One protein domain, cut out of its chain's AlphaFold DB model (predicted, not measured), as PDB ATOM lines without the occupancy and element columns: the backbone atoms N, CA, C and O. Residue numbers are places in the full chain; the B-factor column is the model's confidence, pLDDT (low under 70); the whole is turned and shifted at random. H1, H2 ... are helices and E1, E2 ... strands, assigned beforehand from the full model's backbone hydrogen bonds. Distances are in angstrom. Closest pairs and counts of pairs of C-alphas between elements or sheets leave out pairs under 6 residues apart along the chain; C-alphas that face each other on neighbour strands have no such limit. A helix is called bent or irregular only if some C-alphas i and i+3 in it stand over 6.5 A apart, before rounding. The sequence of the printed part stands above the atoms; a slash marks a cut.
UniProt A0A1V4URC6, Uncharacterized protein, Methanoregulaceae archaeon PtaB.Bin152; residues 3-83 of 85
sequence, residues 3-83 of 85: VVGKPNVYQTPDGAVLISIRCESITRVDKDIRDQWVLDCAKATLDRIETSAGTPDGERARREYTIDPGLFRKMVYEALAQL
ATOM      1  N   VAL A   3      50.036 118.695 -36.195       95.81
ATOM      2  CA  VAL A   3      48.678 118.714 -35.657       95.81
ATOM      3  C   VAL A   3      48.294 120.163 -35.427       95.81
ATOM      4  O   VAL A   3      49.045 120.905 -34.797       95.81
ATOM      5  N   VAL A   4      47.121 120.548 -35.915       97.12
ATOM      6  CA  VAL A   4      46.501 121.838 -35.609       97.12
ATOM      7  C   VAL A   4      45.209 121.560 -34.863       97.12
ATOM      8  O   VAL A   4      44.454 120.656 -35.226       97.12
ATOM      9  N   GLY A   5      44.959 122.310 -33.801       97.25
ATOM     10  CA  GLY A   5      43.768 122.135 -32.993       97.25
ATOM     11  C   GLY A   5      43.690 123.131 -31.853       97.25
ATOM     12  O   GLY A   5      44.587 123.950 -31.651       97.25
ATOM     13  N   LYS A   6      42.611 123.036 -31.082       97.69
ATOM     14  CA  LYS A   6      42.362 123.930 -29.951       97.69
ATOM     15  C   LYS A   6      43.020 123.387 -28.684       97.69
ATOM     16  O   LYS A   6      42.751 122.234 -28.333       97.69
ATOM     17  N   PRO A   7      43.850 124.180 -27.985       96.94
ATOM     18  CA  PRO A   7      44.399 123.764 -26.707       96.94
ATOM     19  C   PRO A   7      43.288 123.727 -25.655       96.94
ATOM     20  O   PRO A   7      42.356 124.531 -25.678       96.94
ATOM     21  N   ASN A   8      43.400 122.795 -24.721       96.38
ATOM     22  CA  ASN A   8      42.554 122.717 -23.545       96.38
ATOM     23  C   ASN A   8      43.438 122.484 -22.321       96.38
ATOM     24  O   ASN A   8      44.309 121.610 -22.339       96.38
ATOM     25  N   VAL A   9      43.200 123.263 -21.271       96.81
ATOM     26  CA  VAL A   9      43.925 123.181 -20.004       96.81
ATOM     27  C   VAL A   9      42.922 122.771 -18.940       96.81
ATOM     28  O   VAL A   9      41.920 123.450 -18.732       96.81
ATOM     29  N   TYR A  10      43.184 121.646 -18.287       95.44
ATOM     30  CA  TYR A  10      42.348 121.118 -17.220       95.44
ATOM     31  C   TYR A  10      43.189 120.937 -15.962       95.44
ATOM     32  O   TYR A  10      44.238 120.297 -16.012       95.44
ATOM     33  N   GLN A  11      42.730 121.493 -14.845       97.06
ATOM     34  CA  GLN A  11      43.352 121.278 -13.545       97.06
ATOM     35  C   GLN A  11      42.553 120.228 -12.779       97.06
ATOM     36  O   GLN A  11      41.345 120.375 -12.581       97.06
ATOM     37  N   THR A  12      43.220 119.150 -12.388       94.94
ATOM     38  CA  THR A  12      42.615 118.073 -11.614       94.94
ATOM     39  C   THR A  12      42.422 118.506 -10.152       94.94
ATOM     40  O   THR A  12      43.109 119.416  -9.677       94.94
ATOM     41  N   PRO A  13      41.512 117.862  -9.395       95.00
ATOM     42  CA  PRO A  13      41.302 118.189  -7.983       95.00
ATOM     43  C   PRO A  13      42.544 118.009  -7.093       95.00
ATOM     44  O   PRO A  13      42.679 118.703  -6.091       95.00
ATOM     45  N   ASP A  14      43.456 117.104  -7.457       95.00
ATOM     46  CA  ASP A  14      44.754 116.877  -6.804       95.00
ATOM     47  C   ASP A  14      45.852 117.864  -7.254       95.00
ATOM     48  O   ASP A  14      46.991 117.779  -6.799       95.00
ATOM     49  N   GLY A  15      45.515 118.839  -8.107       94.44
ATOM     50  CA  GLY A  15      46.372 119.969  -8.466       94.44
ATOM     51  C   GLY A  15      47.227 119.777  -9.720       94.44
ATOM     52  O   GLY A  15      47.918 120.718 -10.116       94.44
ATOM     53  N   ALA A  16      47.168 118.618 -10.379       95.62
ATOM     54  CA  ALA A  16      47.876 118.392 -11.635       95.62
ATOM     55  C   ALA A  16      47.254 119.210 -12.779       95.62
ATOM     56  O   ALA A  16      46.035 119.327 -12.907       95.62
ATOM     57  N   VAL A  17      48.101 119.776 -13.644       96.81
ATOM     58  CA  VAL A  17      47.663 120.507 -14.841       96.81
ATOM     59  C   VAL A  17      47.846 119.611 -16.058       96.81
ATOM     60  O   VAL A  17      48.965 119.267 -16.434       96.81
ATOM     61  N   LEU A  18      46.734 119.247 -16.688       95.69
ATOM     62  CA  LEU A  18      46.699 118.479 -17.923       95.69
ATOM     63  C   LEU A  18      46.483 119.425 -19.102       95.69
ATOM     64  O   LEU A  18      45.478 120.134 -19.179       95.69
ATOM     65  N   ILE A  19      47.423 119.404 -20.041       96.12
ATOM     66  CA  ILE A  19      47.324 120.136 -21.303       96.12
ATOM     67  C   ILE A  19      47.013 119.123 -22.401       96.12
ATOM     68  O   ILE A  19      47.724 118.136 -22.575       96.12
ATOM     69  N   SER A  20      45.939 119.368 -23.143       96.00
ATOM     70  CA  SER A  20      45.524 118.551 -24.284       96.00
ATOM     71  C   SER A  20      45.259 119.433 -25.497       96.00
ATOM     72  O   SER A  20      45.039 120.636 -25.371       96.00
ATOM     73  N   ILE A  21      45.281 118.840 -26.689       95.81
ATOM     74  CA  ILE A  21      44.914 119.523 -27.931       95.81
ATOM     75  C   ILE A  21      43.746 118.760 -28.546       95.81
ATOM     76  O   ILE A  21      43.874 117.585 -28.892       95.81
ATOM     77  N   ARG A  22      42.601 119.431 -28.713       96.81
ATOM     78  CA  ARG A  22      41.504 118.922 -29.539       96.81
ATOM     79  C   ARG A  22      41.911 119.084 -30.996       96.81
ATOM     80  O   ARG A  22      41.815 120.181 -31.540       96.81
ATOM     81  N   CYS A  23      42.382 117.997 -31.594       96.81
ATOM     82  CA  CYS A  23      42.818 117.968 -32.982       96.81
ATOM     83  C   CYS A  23      41.692 118.400 -33.934       96.81
ATOM     84  O   CYS A  23      40.596 117.846 -33.894       96.81
ATOM     85  N   GLU A  24      41.990 119.359 -34.807       97.94
ATOM     86  CA  GLU A  24      41.120 119.817 -35.895       97.94
ATOM     87  C   GLU A  24      41.671 119.388 -37.261       97.94
ATOM     88  O   GLU A  24      40.898 119.090 -38.167       97.94
ATOM     89  N   SER A  25      42.998 119.288 -37.408       97.38
ATOM     90  CA  SER A  25      43.622 118.714 -38.602       97.38
ATOM     91  C   SER A  25      44.959 118.039 -38.308       97.38
ATOM     92  O   SER A  25      45.682 118.404 -37.376       97.38
ATOM     93  N   ILE A  26      45.288 117.052 -39.143       96.75
ATOM     94  CA  ILE A  26      46.559 116.332 -39.123       96.75
ATOM     95  C   ILE A  26      47.150 116.376 -40.526       96.75
ATOM     96  O   ILE A  26      46.508 115.954 -41.485       96.75
ATOM     97  N   THR A  27      48.395 116.831 -40.632       97.06
ATOM     98  CA  THR A  27      49.117 116.911 -41.905       97.06
ATOM     99  C   THR A  27      50.389 116.075 -41.843       97.06
ATOM    100  O   THR A  27      51.141 116.111 -40.859       97.06
ATOM    101  N   ARG A  28      50.651 115.283 -42.890       97.00
ATOM    102  CA  ARG A  28      51.943 114.601 -43.030       97.00
ATOM    103  C   ARG A  28      53.021 115.651 -43.282       97.00
ATOM    104  O   ARG A  28      52.844 116.543 -44.094       97.00
ATOM    105  N   VAL A  29      54.118 115.524 -42.550       96.88
ATOM    106  CA  VAL A  29      55.276 116.416 -42.633       96.88
ATOM    107  C   VAL A  29      56.482 115.512 -42.759       96.88
ATOM    108  O   VAL A  29      56.595 114.565 -41.968       96.88
ATOM    109  N   ASP A  30      57.301 115.774 -43.765       95.56
ATOM    110  CA  ASP A  30      58.540 115.058 -44.024       95.56
ATOM    111  C   ASP A  30      59.686 115.568 -43.136       95.56
ATOM    112  O   ASP A  30      59.506 116.398 -42.239       95.56
ATOM    113  N   LYS A  31      60.867 114.980 -43.330       94.19
ATOM    114  CA  LYS A  31      62.062 115.331 -42.569       94.19
ATOM    115  C   LYS A  31      62.510 116.760 -42.869       94.19
ATOM    116  O   LYS A  31      62.828 117.467 -41.921       94.19
ATOM    117  N   ASP A  32      62.482 117.186 -44.124       94.38
ATOM    118  CA  ASP A  32      63.056 118.464 -44.547       94.38
ATOM    119  C   ASP A  32      62.261 119.647 -43.981       94.38
ATOM    120  O   ASP A  32      62.839 120.570 -43.409       94.38
ATOM    121  N   ILE A  33      60.924 119.577 -44.017       95.31
ATOM    122  CA  ILE A  33      60.062 120.602 -43.412       95.31
ATOM    123  C   ILE A  33      60.259 120.653 -41.893       95.31
ATOM    124  O   ILE A  33      60.351 121.730 -41.303       95.31
ATOM    125  N   ARG A  34      60.332 119.489 -41.238       94.75
ATOM    126  CA  ARG A  34      60.567 119.421 -39.790       94.75
ATOM    127  C   ARG A  34      61.930 120.010 -39.426       94.75
ATOM    128  O   ARG A  34      62.026 120.736 -38.440       94.75
ATOM    129  N   ASP A  35      62.966 119.686 -40.187       95.88
ATOM    130  CA  ASP A  35      64.326 120.156 -39.940       95.88
ATOM    131  C   ASP A  35      64.409 121.681 -40.138       95.88
ATOM    132  O   ASP A  35      65.024 122.364 -39.319       95.88
ATOM    133  N   GLN A  36      63.677 122.243 -41.109       96.12
ATOM    134  CA  GLN A  36      63.522 123.695 -41.246       96.12
ATOM    135  C   GLN A  36      62.881 124.333 -40.003       96.12
ATOM    136  O   GLN A  36      63.368 125.352 -39.520       96.12
ATOM    137  N   TRP A  37      61.841 123.726 -39.422       96.75
ATOM    138  CA  TRP A  37      61.242 124.239 -38.181       96.75
ATOM    139  C   TRP A  37      62.208 124.209 -36.996       96.75
ATOM    140  O   TRP A  37      62.179 125.112 -36.159       96.75
ATOM    141  N   VAL A  38      63.078 123.195 -36.919       96.81
ATOM    142  CA  VAL A  38      64.139 123.138 -35.902       96.81
ATOM    143  C   VAL A  38      65.125 124.288 -36.103       96.81
ATOM    144  O   VAL A  38      65.456 124.965 -35.130       96.81
ATOM    145  N   LEU A  39      65.552 124.550 -37.342       97.50
ATOM    146  CA  LEU A  39      66.453 125.660 -37.671       97.50
ATOM    147  C   LEU A  39      65.838 127.025 -37.327       97.50
ATOM    148  O   LEU A  39      66.487 127.842 -36.672       97.50
ATOM    149  N   ASP A  40      64.582 127.255 -37.706       97.94
ATOM    150  CA  ASP A  40      63.880 128.514 -37.439       97.94
ATOM    151  C   ASP A  40      63.697 128.740 -35.932       97.94
ATOM    152  O   ASP A  40      63.923 129.842 -35.424       97.94
ATOM    153  N   CYS A  41      63.344 127.684 -35.192       97.88
ATOM    154  CA  CYS A  41      63.212 127.732 -33.740       97.88
ATOM    155  C   CYS A  41      64.561 127.985 -33.052       97.88
ATOM    156  O   CYS A  41      64.642 128.811 -32.136       97.88
ATOM    157  N   ALA A  42      65.623 127.317 -33.507       98.00
ATOM    158  CA  ALA A  42      66.979 127.511 -33.008       98.00
ATOM    159  C   ALA A  42      67.429 128.962 -33.189       98.00
ATOM    160  O   ALA A  42      67.846 129.602 -32.222       98.00
ATOM    161  N   LYS A  43      67.265 129.504 -34.401       97.88
ATOM    162  CA  LYS A  43      67.577 130.899 -34.711       97.88
ATOM    163  C   LYS A  43      66.783 131.862 -33.829       97.88
ATOM    164  O   LYS A  43      67.383 132.650 -33.108       97.88
ATOM    165  N   ALA A  44      65.454 131.743 -33.798       97.50
ATOM    166  CA  ALA A  44      64.601 132.623 -32.997       97.50
ATOM    167  C   ALA A  44      64.938 132.577 -31.494       97.50
ATOM    168  O   ALA A  44      64.842 133.586 -30.794       97.50
ATOM    169  N   THR A  45      65.339 131.409 -30.984       96.50
ATOM    170  CA  THR A  45      65.762 131.244 -29.589       96.50
ATOM    171  C   THR A  45      67.076 131.967 -29.312       96.50
ATOM    172  O   THR A  45      67.166 132.691 -28.322       96.50
ATOM    173  N   LEU A  46      68.079 131.811 -30.180       96.69
ATOM    174  CA  LEU A  46      69.359 132.509 -30.047       96.69
ATOM    175  C   LEU A  46      69.178 134.028 -30.161       96.69
ATOM    176  O   LEU A  46      69.611 134.747 -29.260       96.69
ATOM    177  N   ASP A  47      68.432 134.492 -31.167       95.62
ATOM    178  CA  ASP A  47      68.111 135.909 -31.371       95.62
ATOM    179  C   ASP A  47      67.449 136.510 -30.117       95.62
ATOM    180  O   ASP A  47      67.810 137.594 -29.655       95.62
ATOM    181  N   ARG A  48      66.504 135.784 -29.500       93.50
ATOM    182  CA  ARG A  48      65.873 136.200 -28.237       93.50
ATOM    183  C   ARG A  48      66.866 136.287 -27.088       93.50
ATOM    184  O   ARG A  48      66.782 137.225 -26.306       93.50
ATOM    185  N   ILE A  49      67.773 135.324 -26.940       93.00
ATOM    186  CA  ILE A  49      68.768 135.354 -25.859       93.00
ATOM    187  C   ILE A  49      69.665 136.586 -26.011       93.00
ATOM    188  O   ILE A  49      69.891 137.291 -25.029       93.00
ATOM    189  N   GLU A  50      70.125 136.871 -27.229       92.69
ATOM    190  CA  GLU A  50      71.018 137.996 -27.525       92.69
ATOM    191  C   GLU A  50      70.332 139.355 -27.348       92.69
ATOM    192  O   GLU A  50      70.929 140.287 -26.811       92.69
ATOM    193  N   THR A  51      69.061 139.464 -27.732       92.38
ATOM    194  CA  THR A  51      68.322 140.739 -27.707       92.38
ATOM    195  C   THR A  51      67.542 140.984 -26.419       92.38
ATOM    196  O   THR A  51      67.228 142.134 -26.108       92.38
ATOM    197  N   SER A  52      67.255 139.939 -25.629       87.94
ATOM    198  CA  SER A  52      66.448 140.042 -24.403       87.94
ATOM    199  C   SER A  52      66.988 141.071 -23.421       87.94
ATOM    200  O   SER A  52      66.225 141.657 -22.659       87.94
ATOM    201  N   ALA A  53      68.297 141.331 -23.444       82.12
ATOM    202  CA  ALA A  53      68.906 142.160 -22.433       82.12
ATOM    203  C   ALA A  53      68.505 143.643 -22.467       82.12
ATOM    204  O   ALA A  53      68.735 144.336 -21.480       82.12
ATOM    205  N   GLY A  54      67.906 144.104 -23.568       84.88
ATOM    206  CA  GLY A  54      67.432 145.477 -23.743       84.88
ATOM    207  C   GLY A  54      65.914 145.616 -23.861       84.88
ATOM    208  O   GLY A  54      65.443 146.699 -24.200       84.88
ATOM    209  N   THR A  55      65.135 144.550 -23.632       91.06
ATOM    210  CA  THR A  55      63.671 144.595 -23.773       91.06
ATOM    211  C   THR A  55      62.967 144.634 -22.412       91.06
ATOM    212  O   THR A  55      63.440 144.009 -21.458       91.06
ATOM    213  N   PRO A  56      61.800 145.306 -22.295       93.06
ATOM    214  CA  PRO A  56      61.016 145.298 -21.056       93.06
ATOM    215  C   PRO A  56      60.669 143.884 -20.571       93.06
ATOM    216  O   PRO A  56      60.702 143.609 -19.371       93.06
ATOM    217  N   ASP A  57      60.381 142.975 -21.507       90.69
ATOM    218  CA  ASP A  57      60.084 141.577 -21.199       90.69
ATOM    219  C   ASP A  57      61.317 140.800 -20.730       90.69
ATOM    220  O   ASP A  57      61.193 139.971 -19.832       90.69
ATOM    221  N   GLY A  58      62.506 141.061 -21.281       90.25
ATOM    222  CA  GLY A  58      63.733 140.410 -20.825       90.25
ATOM    223  C   GLY A  58      64.160 140.876 -19.434       90.25
ATOM    224  O   GLY A  58      64.537 140.053 -18.601       90.25
ATOM    225  N   GLU A  59      63.997 142.166 -19.131       90.38
ATOM    226  CA  GLU A  59      64.184 142.694 -17.775       90.38
ATOM    227  C   GLU A  59      63.193 142.078 -16.779       90.38
ATOM    228  O   GLU A  59      63.579 141.685 -15.675       90.38
ATOM    229  N   ARG A  60      61.914 141.944 -17.163       92.38
ATOM    230  CA  ARG A  60      60.914 141.253 -16.333       92.38
ATOM    231  C   ARG A  60      61.291 139.789 -16.129       92.38
ATOM    232  O   ARG A  60      61.279 139.318 -14.996       92.38
ATOM    233  N   ALA A  61      61.701 139.100 -17.192       91.19
ATOM    234  CA  ALA A  61      62.079 137.697 -17.133       91.19
ATOM    235  C   ALA A  61      63.254 137.445 -16.176       91.19
ATOM    236  O   ALA A  61      63.198 136.491 -15.408       91.19
ATOM    237  N   ARG A  62      64.278 138.311 -16.152       88.38
ATOM    238  CA  ARG A  62      65.398 138.177 -15.201       88.38
ATOM    239  C   ARG A  62      64.990 138.365 -13.739       88.38
ATOM    240  O   ARG A  62      65.649 137.825 -12.857       88.38
ATOM    241  N   ARG A  63      63.943 139.152 -13.475       91.12
ATOM    242  CA  ARG A  63      63.421 139.349 -12.113       91.12
ATOM    243  C   ARG A  63      62.538 138.191 -11.663       91.12
ATOM    244  O   ARG A  63      62.593 137.810 -10.501       91.12
ATOM    245  N   GLU A  64      61.706 137.677 -12.564       94.94
ATOM    246  CA  GLU A  64      60.674 136.688 -12.234       94.94
ATOM    247  C   GLU A  64      61.167 135.241 -12.339       94.94
ATOM    248  O   GLU A  64      60.652 134.370 -11.639       94.94
ATOM    249  N   TYR A  65      62.174 134.971 -13.174       91.38
ATOM    250  CA  TYR A  65      62.677 133.623 -13.420       91.38
ATOM    251  C   TYR A  65      64.157 133.492 -13.051       91.38
ATOM    252  O   TYR A  65      65.000 134.271 -13.487       91.38
ATOM    253  N   THR A  66      64.499 132.432 -12.315       90.06
ATOM    254  CA  THR A  66      65.884 132.080 -11.936       90.06
ATOM    255  C   THR A  66      66.514 131.084 -12.923       90.06
ATOM    256  O   THR A  66      67.226 130.164 -12.532       90.06
ATOM    257  N   ILE A  67      66.204 131.212 -14.215       89.44
ATOM    258  CA  ILE A  67      66.689 130.294 -15.257       89.44
ATOM    259  C   ILE A  67      67.889 130.927 -15.962       89.44
ATOM    260  O   ILE A  67      67.782 132.036 -16.481       89.44
ATOM    261  N   ASP A  68      69.015 130.210 -16.019       90.06
ATOM    262  CA  ASP A  68      70.194 130.634 -16.782       90.06
ATOM    263  C   ASP A  68      69.917 130.563 -18.298       90.06
ATOM    264  O   ASP A  68      69.625 129.479 -18.818       90.06
ATOM    265  N   PRO A  69      70.063 131.675 -19.048       88.25
ATOM    266  CA  PRO A  69      69.946 131.660 -20.501       88.25
ATOM    267  C   PRO A  69      70.905 130.688 -21.210       88.25
ATOM    268  O   PRO A  69      70.622 130.250 -22.329       88.25
ATOM    269  N   GLY A  70      72.025 130.321 -20.576       92.19
ATOM    270  CA  GLY A  70      72.943 129.285 -21.055       92.19
ATOM    271  C   GLY A  70      72.270 127.927 -21.286       92.19
ATOM    272  O   GLY A  70      72.634 127.218 -22.229       92.19
ATOM    273  N   LEU A  71      71.224 127.601 -20.518       95.00
ATOM    274  CA  LEU A  71      70.437 126.380 -20.704       95.00
ATOM    275  C   LEU A  71      69.776 126.338 -22.088       95.00
ATOM    276  O   LEU A  71      69.821 125.311 -22.766       95.00
ATOM    277  N   PHE A  72      69.210 127.460 -22.543       95.25
ATOM    278  CA  PHE A  72      68.579 127.541 -23.861       95.25
ATOM    279  C   PHE A  72      69.605 127.395 -24.989       95.25
ATOM    280  O   PHE A  72      69.321 126.719 -25.974       95.25
ATOM    281  N   ARG A  73      70.825 127.929 -24.825       96.12
ATOM    282  CA  ARG A  73      71.913 127.717 -25.800       96.12
ATOM    283  C   ARG A  73      72.292 126.242 -25.918       96.12
ATOM    284  O   ARG A  73      72.463 125.747 -27.028       96.12
ATOM    285  N   LYS A  74      72.381 125.534 -24.787       97.38
ATOM    286  CA  LYS A  74      72.650 124.090 -24.770       97.38
ATOM    287  C   LYS A  74      71.545 123.303 -25.481       97.38
ATOM    288  O   LYS A  74      71.858 122.469 -26.322       97.38
ATOM    289  N   MET A  75      70.274 123.607 -25.206       97.44
ATOM    290  CA  MET A  75      69.143 122.953 -25.879       97.44
ATOM    291  C   MET A  75      69.146 123.199 -27.392       97.44
ATOM    292  O   MET A  75      68.901 122.276 -28.164       97.44
ATOM    293  N   VAL A  76      69.472 124.422 -27.826       97.81
ATOM    294  CA  VAL A  76      69.627 124.735 -29.252       97.81
ATOM    295  C   VAL A  76      70.752 123.907 -29.872       97.81
ATOM    296  O   VAL A  76      70.545 123.300 -30.921       97.81
ATOM    297  N   TYR A  77      71.916 123.825 -29.224       97.19
ATOM    298  CA  TYR A  77      73.026 123.002 -29.706       97.19
ATOM    299  C   TYR A  77      72.625 121.528 -29.851       97.19
ATOM    300  O   TYR A  77      72.864 120.925 -30.895       97.19
ATOM    301  N   GLU A  78      71.979 120.954 -28.835       97.31
ATOM    302  CA  GLU A  78      71.522 119.560 -28.860       97.31
ATOM    303  C   GLU A  78      70.507 119.306 -29.982       97.31
ATOM    304  O   GLU A  78      70.589 118.279 -30.653       97.31
ATOM    305  N   ALA A  79      69.584 120.243 -30.221       96.25
ATOM    306  CA  ALA A  79      68.615 120.146 -31.310       96.25
ATOM    307  C   ALA A  79      69.290 120.206 -32.688       96.25
ATOM    308  O   ALA A  79      68.996 119.388 -33.559       96.25
ATOM    309  N   LEU A  80      70.233 121.133 -32.880       96.25
ATOM    310  CA  LEU A  80      70.973 121.274 -34.135       96.25
ATOM    311  C   LEU A  80      71.901 120.082 -34.399       96.25
ATOM    312  O   LEU A  80      72.014 119.644 -35.538       96.25
ATOM    313  N   ALA A  81      72.507 119.499 -33.361       95.44
ATOM    314  CA  ALA A  81      73.371 118.322 -33.482       95.44
ATOM    315  C   ALA A  81      72.627 117.059 -33.964       95.44
ATOM    316  O   ALA A  81      73.251 116.118 -34.453       95.44
ATOM    317  N   GLN A  82      71.298 117.020 -33.835       91.69
ATOM    318  CA  GLN A  82      70.466 115.926 -34.347       91.69
ATOM    319  C   GLN A  82      70.147 116.067 -35.842       91.69
ATOM    320  O   GLN A  82      69.696 115.097 -36.469       91.69
ATOM    321  N   LEU A  83      70.370 117.247 -36.429       92.44
ATOM    322  CA  LEU A  83      70.172 117.471 -37.853       92.44
ATOM    323  C   LEU A  83      71.296 116.778 -38.625       92.44
ATOM    324  O   LEU A  83      72.459 117.165 -38.577       92.44
TER     325      LEU A  83
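This is residues 3 to 83 of the 85 residues of an uncharacterized protein of Methanoregulaceae archaeon PtaB.Bin152 (UniProt A0A1V4URC6). You see an open C: the bent hairpin E1 and E2 makes one limb, the long helix H1 with H3 alongside makes the back, and H2 turns off at H1's far end. The printed part has 81 residues with two antiparallel strands, then three named helices; its class is mixed. It is loose, with a radius of gyration of the C-alphas of 16.9 A, spanning 41 by 38 by 21 A.

Start with the hairpin of E1, residues 3 to 11, and E2, residues 17 to 27: N 6 and O 22, 3.0 A apart, are within hydrogen-bond range. E2 bends by 74 degrees at residue 24. H1, residues 31 to 54, touches H3, residues 69 to 81, with residues 38 to 49 alone, at a shallow tilt of 19 degrees, opposite ways; their closest C-alphas, Ala 42 and Val 76, are 5.4 A apart. H2, residues 56 to 64, and H1 only just touch, with 3 pairs of C-alphas within 8 A, only at the corner; the closest, Ser 52 and Gly 58, are 4.5 A apart. E1 is apart from H1, H2 and H3. Every O i to N i+4 pair is within hydrogen-bond range in H2 and H3, and 18 of 20 in H1.

Find C-alpha 3 at (48.678, 118.714, -35.657), where E1 begins its 22.9 A; E2 runs 27.3 A, H1 35.9 A, H2 12.3 A. H3 runs 18.9 A to C-alpha 81 at (73.371, 118.322, -33.482). H1 is only just irregular: C-alphas 50 and 53 are 6.9 A apart.

The C-alphas farthest apart, Pro 13 and Asp 32, are 42.5 A apart. The printed part has no cut, its four links are tight, and no printed residue is under 70 in pLDDT.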